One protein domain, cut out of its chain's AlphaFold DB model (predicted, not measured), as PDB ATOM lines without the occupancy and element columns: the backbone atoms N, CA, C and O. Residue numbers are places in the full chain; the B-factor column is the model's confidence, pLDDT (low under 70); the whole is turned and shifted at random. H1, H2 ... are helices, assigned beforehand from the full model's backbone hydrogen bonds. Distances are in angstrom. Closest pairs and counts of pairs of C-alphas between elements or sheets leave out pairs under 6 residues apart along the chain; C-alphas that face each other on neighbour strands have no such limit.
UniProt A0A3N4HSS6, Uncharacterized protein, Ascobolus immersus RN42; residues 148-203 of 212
ATOM      1  N   ARG A 148     380.241 374.941 392.981       89.38
ATOM      2  CA  ARG A 148     380.051 373.807 392.071       89.38
ATOM      3  C   ARG A 148     381.185 373.667 391.062       89.38
ATOM      4  O   ARG A 148     381.639 372.552 390.826       89.38
ATOM      5  N   GLU A 149     381.659 374.768 390.482       90.44
ATOM      6  CA  GLU A 149     382.809 374.750 389.572       90.44
ATOM      7  C   GLU A 149     384.088 374.354 390.308       90.44
ATOM      8  O   GLU A 149     384.862 373.540 389.805       90.44
ATOM      9  N   HIS A 150     384.281 374.864 391.524       91.25
ATOM     10  CA  HIS A 150     385.406 374.478 392.364       91.25
ATOM     11  C   HIS A 150     385.371 372.976 392.681       91.25
ATOM     12  O   HIS A 150     386.361 372.281 392.459       91.25
ATOM     13  N   ALA A 151     384.223 372.440 393.102       91.56
ATOM     14  CA  ALA A 151     384.038 371.012 393.363       91.56
ATOM     15  C   ALA A 151     384.285 370.139 392.123       91.56
ATOM     16  O   ALA A 151     384.910 369.082 392.216       91.56
ATOM     17  N   ALA A 152     383.857 370.600 390.948       91.19
ATOM     18  CA  ALA A 152     384.025 369.878 389.694       91.19
ATOM     19  C   ALA A 152     385.486 369.849 389.188       91.19
ATOM     20  O   ALA A 152     385.836 369.013 388.351       91.19
ATOM     21  N   VAL A 153     386.347 370.735 389.702       89.94
ATOM     22  CA  VAL A 153     387.782 370.804 389.371       89.94
ATOM     23  C   VAL A 153     388.651 370.181 390.461       89.94
ATOM     24  O   VAL A 153     389.546 369.393 390.163       89.94
ATOM     25  N   MET A 154     388.389 370.526 391.720       91.50
ATOM     26  CA  MET A 154     389.262 370.243 392.860       91.50
ATOM     27  C   MET A 154     388.706 369.174 393.805       91.50
ATOM     28  O   MET A 154     389.459 368.637 394.622       91.50
ATOM     29  N   GLY A 155     387.427 368.816 393.681       92.69
ATOM     30  CA  GLY A 155     386.706 368.032 394.681       92.69
ATOM     31  C   GLY A 155     386.270 368.870 395.890       92.69
ATOM     32  O   GLY A 155     386.381 370.094 395.887       92.69
ATOM     33  N   MET A 156     385.785 368.192 396.933       93.00
ATOM     34  CA  MET A 156     385.345 368.786 398.204       93.00
ATOM     35  C   MET A 156     386.155 368.187 399.354       93.00
ATOM     36  O   MET A 156     386.415 366.980 399.365       93.00
ATOM     37  N   LYS A 157     386.566 369.018 400.317       92.44
ATOM     38  CA  LYS A 157     387.397 368.589 401.457       92.44
ATOM     39  C   LYS A 157     386.629 367.630 402.367       92.44
ATOM     40  O   LYS A 157     387.197 366.685 402.893       92.44
ATOM     41  N   GLU A 158     385.331 367.853 402.488       93.06
ATOM     42  CA  GLU A 158     384.353 367.075 403.238       93.06
ATOM     43  C   GLU A 158     384.344 365.599 402.814       93.06
ATOM     44  O   GLU A 158     384.067 364.720 403.624       93.06
ATOM     45  N   LEU A 159     384.715 365.304 401.564       94.56
ATOM     46  CA  LEU A 159     384.749 363.950 401.010       94.56
ATOM     47  C   LEU A 159     386.147 363.318 401.019       94.56
ATOM     48  O   LEU A 159     386.342 362.264 400.413       94.56
ATOM     49  N   SER A 160     387.138 363.919 401.688       92.19
ATOM     50  CA  SER A 160     388.517 363.405 401.683       92.19
ATOM     51  C   SER A 160     388.634 361.982 402.237       92.19
ATOM     52  O   SER A 160     389.488 361.226 401.790       92.19
ATOM     53  N   TRP A 161     387.744 361.594 403.157       93.94
ATOM     54  CA  TRP A 161     387.658 360.244 403.734       93.94
ATOM     55  C   TRP A 161     387.276 359.154 402.717       93.94
ATOM     56  O   TRP A 161     387.392 357.969 403.017       93.94
ATOM     57  N   MET A 162     386.792 359.520 401.523       92.38
ATOM     58  CA  MET A 162     386.528 358.556 400.451       92.38
ATOM     59  C   MET A 162     387.803 358.112 399.728       92.38
ATOM     60  O   MET A 162     387.754 357.128 398.997       92.38
ATOM     61  N   GLU A 163     388.910 358.846 399.901       91.50
ATOM     62  CA  GLU A 163     390.229 358.537 399.328       91.50
ATOM     63  C   GLU A 163     390.230 358.396 397.793       91.50
ATOM     64  O   GLU A 163     391.082 357.741 397.194       91.50
ATOM     65  N   TYR A 164     389.275 359.038 397.115       90.69
ATOM     66  CA  TYR A 164     389.221 359.041 395.658       90.69
ATOM     67  C   TYR A 164     390.236 360.011 395.048       90.69
ATOM     68  O   TYR A 164     390.394 361.152 395.483       90.69
ATOM     69  N   GLY A 165     390.879 359.560 393.970       89.44
ATOM     70  CA  GLY A 165     391.764 360.362 393.131       89.44
ATOM     71  C   GLY A 165     391.093 360.846 391.843       89.44
ATOM     72  O   GLY A 165     390.086 360.299 391.385       89.44
ATOM     73  N   GLY A 166     391.683 361.879 391.236       89.56
ATOM     74  CA  GLY A 166     391.355 362.328 389.879       89.56
ATOM     75  C   GLY A 166     389.870 362.629 389.643       89.56
ATOM     76  O   GLY A 166     389.214 363.275 390.459       89.56
ATOM     77  N   ARG A 167     389.342 362.155 388.505       91.31
ATOM     78  CA  ARG A 167     387.972 362.429 388.031       91.31
ATOM     79  C   ARG A 167     386.893 361.962 389.012       91.31
ATOM     80  O   ARG A 167     385.907 362.668 389.200       91.31
ATOM     81  N   ARG A 168     387.103 360.826 389.684       93.25
ATOM     82  CA  ARG A 168     386.133 360.228 390.616       93.25
ATOM     83  C   ARG A 168     385.910 361.085 391.863       93.25
ATOM     84  O   ARG A 168     384.782 361.222 392.326       93.25
ATOM     85  N   LYS A 169     386.968 361.740 392.352       95.31
ATOM     86  CA  LYS A 169     386.888 362.730 393.440       95.31
ATOM     87  C   LYS A 169     385.973 363.899 393.070       95.31
ATOM     88  O   LYS A 169     385.121 364.299 393.858       95.31
ATOM     89  N   CYS A 170     386.155 364.447 391.870       95.38
ATOM     90  CA  CYS A 170     385.359 365.573 391.385       95.38
ATOM     91  C   CYS A 170     383.903 365.165 391.132       95.38
ATOM     92  O   CYS A 170     382.989 365.919 391.450       95.38
ATOM     93  N   HIS A 171     383.677 363.951 390.625       96.56
ATOM     94  CA  HIS A 171     382.339 363.395 390.419       96.56
ATOM     95  C   HIS A 171     381.565 363.269 391.735       96.56
ATOM     96  O   HIS A 171     380.455 363.790 391.846       96.56
ATOM     97  N   ALA A 172     382.180 362.671 392.760       96.25
ATOM     98  CA  ALA A 172     381.578 362.549 394.089       96.25
ATOM     99  C   ALA A 172     381.257 363.921 394.701       96.25
ATOM    100  O   ALA A 172     380.191 364.109 395.285       96.25
ATOM    101  N   ALA A 173     382.142 364.899 394.511       96.25
ATOM    102  CA  ALA A 173     381.946 366.268 394.972       96.25
ATOM    103  C   ALA A 173     380.768 366.978 394.281       96.25
ATOM    104  O   ALA A 173     379.981 367.653 394.945       96.25
ATOM    105  N   VAL A 174     380.603 366.797 392.966       95.94
ATOM    106  CA  VAL A 174     379.449 367.341 392.233       95.94
ATOM    107  C   VAL A 174     378.148 366.676 392.685       95.94
ATOM    108  O   VAL A 174     377.161 367.385 392.890       95.94
ATOM    109  N   LEU A 175     378.148 365.355 392.910       95.88
ATOM    110  CA  LEU A 175     376.979 364.660 393.451       95.88
ATOM    111  C   LEU A 175     376.631 365.175 394.857       95.88
ATOM    112  O   LEU A 175     375.481 365.523 395.108       95.88
ATOM    113  N   TYR A 176     377.615 365.296 395.751       96.31
ATOM    114  CA  TYR A 176     377.433 365.807 397.113       96.31
ATOM    115  C   TYR A 176     376.751 367.178 397.146       96.31
ATOM    116  O   TYR A 176     375.785 367.376 397.881       96.31
ATOM    117  N   LEU A 177     377.199 368.101 396.290       95.50
ATOM    118  CA  LEU A 177     376.558 369.406 396.144       95.50
ATOM    119  C   LEU A 177     375.150 369.300 395.556       95.50
ATOM    120  O   LEU A 177     374.249 370.002 396.010       95.50
ATOM    121  N   SER A 178     374.939 368.430 394.565       92.81
ATOM    122  CA  SER A 178     373.615 368.247 393.956       92.81
ATOM    123  C   SER A 178     372.576 367.674 394.924       92.81
ATOM    124  O   SER A 178     371.399 367.989 394.802       92.81
ATOM    125  N   LEU A 179     373.025 366.897 395.914       93.75
ATOM    126  CA  LEU A 179     372.200 366.350 396.991       93.75
ATOM    127  C   LEU A 179     372.007 367.332 398.161       93.75
ATOM    128  O   LEU A 179     371.425 366.957 399.173       93.75
ATOM    129  N   GLY A 180     372.500 368.571 398.053       94.50
ATOM    130  CA  GLY A 180     372.342 369.586 399.096       94.50
ATOM    131  C   GLY A 180     373.293 369.428 400.282       94.50
ATOM    132  O   GLY A 180     372.956 369.868 401.374       94.50
ATOM    133  N   LYS A 181     374.478 368.833 400.072       94.88
ATOM    134  CA  LYS A 181     375.499 368.589 401.107       94.88
ATOM    135  C   LYS A 181     374.959 367.745 402.272       94.88
ATOM    136  O   LYS A 181     374.879 368.240 403.397       94.88
ATOM    137  N   PRO A 182     374.586 366.476 402.023       93.25
ATOM    138  CA  PRO A 182     374.111 365.594 403.084       93.25
ATOM    139  C   PRO A 182     375.123 365.502 404.238       93.25
ATOM    140  O   PRO A 182     376.334 365.648 404.045       93.25
ATOM    141  N   GLU A 183     374.635 365.245 405.448       93.06
ATOM    142  CA  GLU A 183     375.508 365.025 406.598       93.06
ATOM    143  C   GLU A 183     376.357 363.763 406.407       93.06
ATOM    144  O   GLU A 183     375.875 362.750 405.906       93.06
ATOM    145  N   ILE A 184     377.628 363.830 406.813       92.62
ATOM    146  CA  ILE A 184     378.630 362.754 406.682       92.62
ATOM    147  C   ILE A 184     379.541 362.678 407.920       92.62
ATOM    148  O   ILE A 184     380.720 362.331 407.831       92.62
ATOM    149  N   GLY A 185     379.009 363.063 409.083       89.56
ATOM    150  CA  GLY A 185     379.758 363.119 410.339       89.56
ATOM    151  C   GLY A 185     379.986 361.742 410.964       89.56
ATOM    152  O   GLY A 185     381.052 361.496 411.527       89.56
ATOM    153  N   SER A 186     379.019 360.833 410.827       95.06
ATOM    154  CA  SER A 186     379.098 359.455 411.332       95.06
ATOM    155  C   SER A 186     379.482 358.445 410.246       95.06
ATOM    156  O   SER A 186     379.305 358.689 409.052       95.06
ATOM    157  N   GLU A 187     379.973 357.273 410.655       95.19
ATOM    158  CA  GLU A 187     380.295 356.184 409.719       95.19
ATOM    159  C   GLU A 187     379.058 355.657 408.975       95.19
ATOM    160  O   GLU A 187     379.148 355.323 407.795       95.19
ATOM    161  N   GLU A 188     377.883 355.664 409.608       95.44
ATOM    162  CA  GLU A 188     376.616 355.278 408.970       95.44
ATOM    163  C   GLU A 188     376.228 356.251 407.850       95.44
ATOM    164  O   GLU A 188     375.891 355.835 406.740       95.44
ATOM    165  N   GLN A 189     376.348 357.556 408.105       94.88
ATOM    166  CA  GLN A 189     376.091 358.604 407.117       94.88
ATOM    167  C   GLN A 189     377.084 358.548 405.946       94.88
ATOM    168  O   GLN A 189     376.695 358.636 404.778       94.88
ATOM    169  N   LYS A 190     378.372 358.335 406.239       95.94
ATOM    170  CA  LYS A 190     379.407 358.117 405.218       95.94
ATOM    171  C   LYS A 190     379.112 356.875 404.375       95.94
ATOM    172  O   LYS A 190     379.204 356.929 403.148       95.94
ATOM    173  N   ALA A 191     378.722 355.766 405.004       94.56
ATOM    174  CA  ALA A 191     378.353 354.540 404.302       94.56
ATOM    175  C   ALA A 191     377.134 354.751 403.391       94.56
ATOM    176  O   ALA A 191     377.149 354.306 402.240       94.56
ATOM    177  N   ALA A 192     376.123 355.486 403.864       95.12
ATOM    178  CA  ALA A 192     374.951 355.851 403.075       95.12
ATOM    179  C   ALA A 192     375.343 356.668 401.834       95.12
ATOM    180  O   ALA A 192     375.005 356.278 400.718       95.12
ATOM    181  N   PHE A 193     376.142 357.729 402.000       97.19
ATOM    182  CA  PHE A 193     376.609 358.534 400.870       97.19
ATOM    183  C   PHE A 193     377.454 357.718 399.879       97.19
ATOM    184  O   PHE A 193     377.266 357.828 398.668       97.19
ATOM    185  N   ARG A 194     378.354 356.852 400.368       95.88
ATOM    186  CA  ARG A 194     379.167 355.973 399.511       95.88
ATOM    187  C   ARG A 194     378.290 355.041 398.672       95.88
ATOM    188  O   ARG A 194     378.583 354.845 397.493       95.88
ATOM    189  N   LYS A 195     377.218 354.498 399.254       96.38
ATOM    190  CA  LYS A 195     376.244 353.669 398.533       96.38
ATOM    191  C   LYS A 195     375.521 354.477 397.453       96.38
ATOM    192  O   LYS A 195     375.502 354.047 396.304       96.38
ATOM    193  N   THR A 196     375.016 355.665 397.792       96.69
ATOM    194  CA  THR A 196     374.367 356.569 396.828       96.69
ATOM    195  C   THR A 196     375.302 356.935 395.679       96.69
ATOM    196  O   THR A 196     374.899 356.892 394.519       96.69
ATOM    197  N   PHE A 197     376.566 357.245 395.972       96.38
ATOM    198  CA  PHE A 197     377.552 357.550 394.939       96.38
ATOM    199  C   PHE A 197     377.834 356.343 394.036       96.38
ATOM    200  O   PHE A 197     377.855 356.497 392.819       96.38
ATOM    201  N   ALA A 198     377.980 355.141 394.600       95.44
ATOM    202  CA  ALA A 198     378.196 353.923 393.819       95.44
ATOM    203  C   ALA A 198     376.995 353.555 392.928       95.44
ATOM    204  O   ALA A 198     377.174 352.960 391.869       95.44
ATOM    205  N   GLU A 199     375.770 353.881 393.342       96.12
ATOM    206  CA  GLU A 199     374.570 353.723 392.512       96.12
ATOM    207  C   GLU A 199     374.506 354.786 391.408       96.12
ATOM    208  O   GLU A 199     374.252 354.456 390.251       96.12
ATOM    209  N   HIS A 200     374.823 356.039 391.736       95.50
ATOM    210  CA  HIS A 200     374.893 357.134 390.770       95.50
ATOM    211  C   HIS A 200     375.947 356.885 389.680       95.50
ATOM    212  O   HIS A 200     375.652 357.028 388.497       95.50
ATOM    213  N   GLU A 201     377.152 356.449 390.056       94.50
ATOM    214  CA  GLU A 201     378.274 356.186 389.140       94.50
ATOM    215  C   GLU A 201     377.943 355.122 388.079       94.50
ATOM    216  O   GLU A 201     378.488 355.159 386.983       94.50
ATOM    217  N   LYS A 202     376.998 354.209 388.350       93.62
ATOM    218  CA  LYS A 202     376.547 353.202 387.370       93.62
ATOM    219  C   LYS A 202     375.723 353.779 386.220       93.62
ATOM    220  O   LYS A 202     375.554 353.097 385.216       93.62
ATOM    221  N   SER A 203     375.148 354.966 386.398       91.00
ATOM    222  CA  SER A 203     374.178 355.556 385.464       91.00
ATOM    223  C   SER A 203     374.561 356.953 384.977       91.00
ATOM    224  O   SER A 203     373.836 357.520 384.170       91.00
TER     225      SER A 203
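What this domain is: This is residues 148 to 203 of the 212 residues of an uncharacterized protein of Ascobolus immersus RN42 (UniProt A0A3N4HSS6). H3 lies between short H1, side by side with it, and H4, the longest helix, set crosswise near it; short H2 sits near both H3 and H4. The 56 printed residues hold four named helices, H1 to H4 in order, and no named strand: all helix, compact, radius of gyration of the C-alphas 10.2 A, spans 27 by 24 by 21 A.

How they stand to each other: H1, residues 148 to 154, touches H3, residues 166 to 178, opposite ways at a shallow tilt of 22 degrees; their closest C-alphas, Ala 152 and Cys 170, are 4.8 A apart. H4, residues 187 to 201, is close to H3 but not clearly touching, about perpendicular at 74 degrees; their closest C-alphas, Ala 172 and Phe 197, are 6.5 A apart. Every O i to N i+4 pair is within hydrogen-bond range in H1 and H4, 8 of 9 in H3, and 0 of 2 in H2, residues 157 to 162, where 2 of 3 O i to N i+3 pairs are.

Where its parts are: H1 begins at C-alpha 148 (380.051, 373.807, 392.071). H3 spans 19.1 A; H4 spans 20.7 A, ending at C-alpha 201 (378.274, 356.186, 389.140).

The domain as a whole: The printed part has no cut and no long link; no printed residue is under 70.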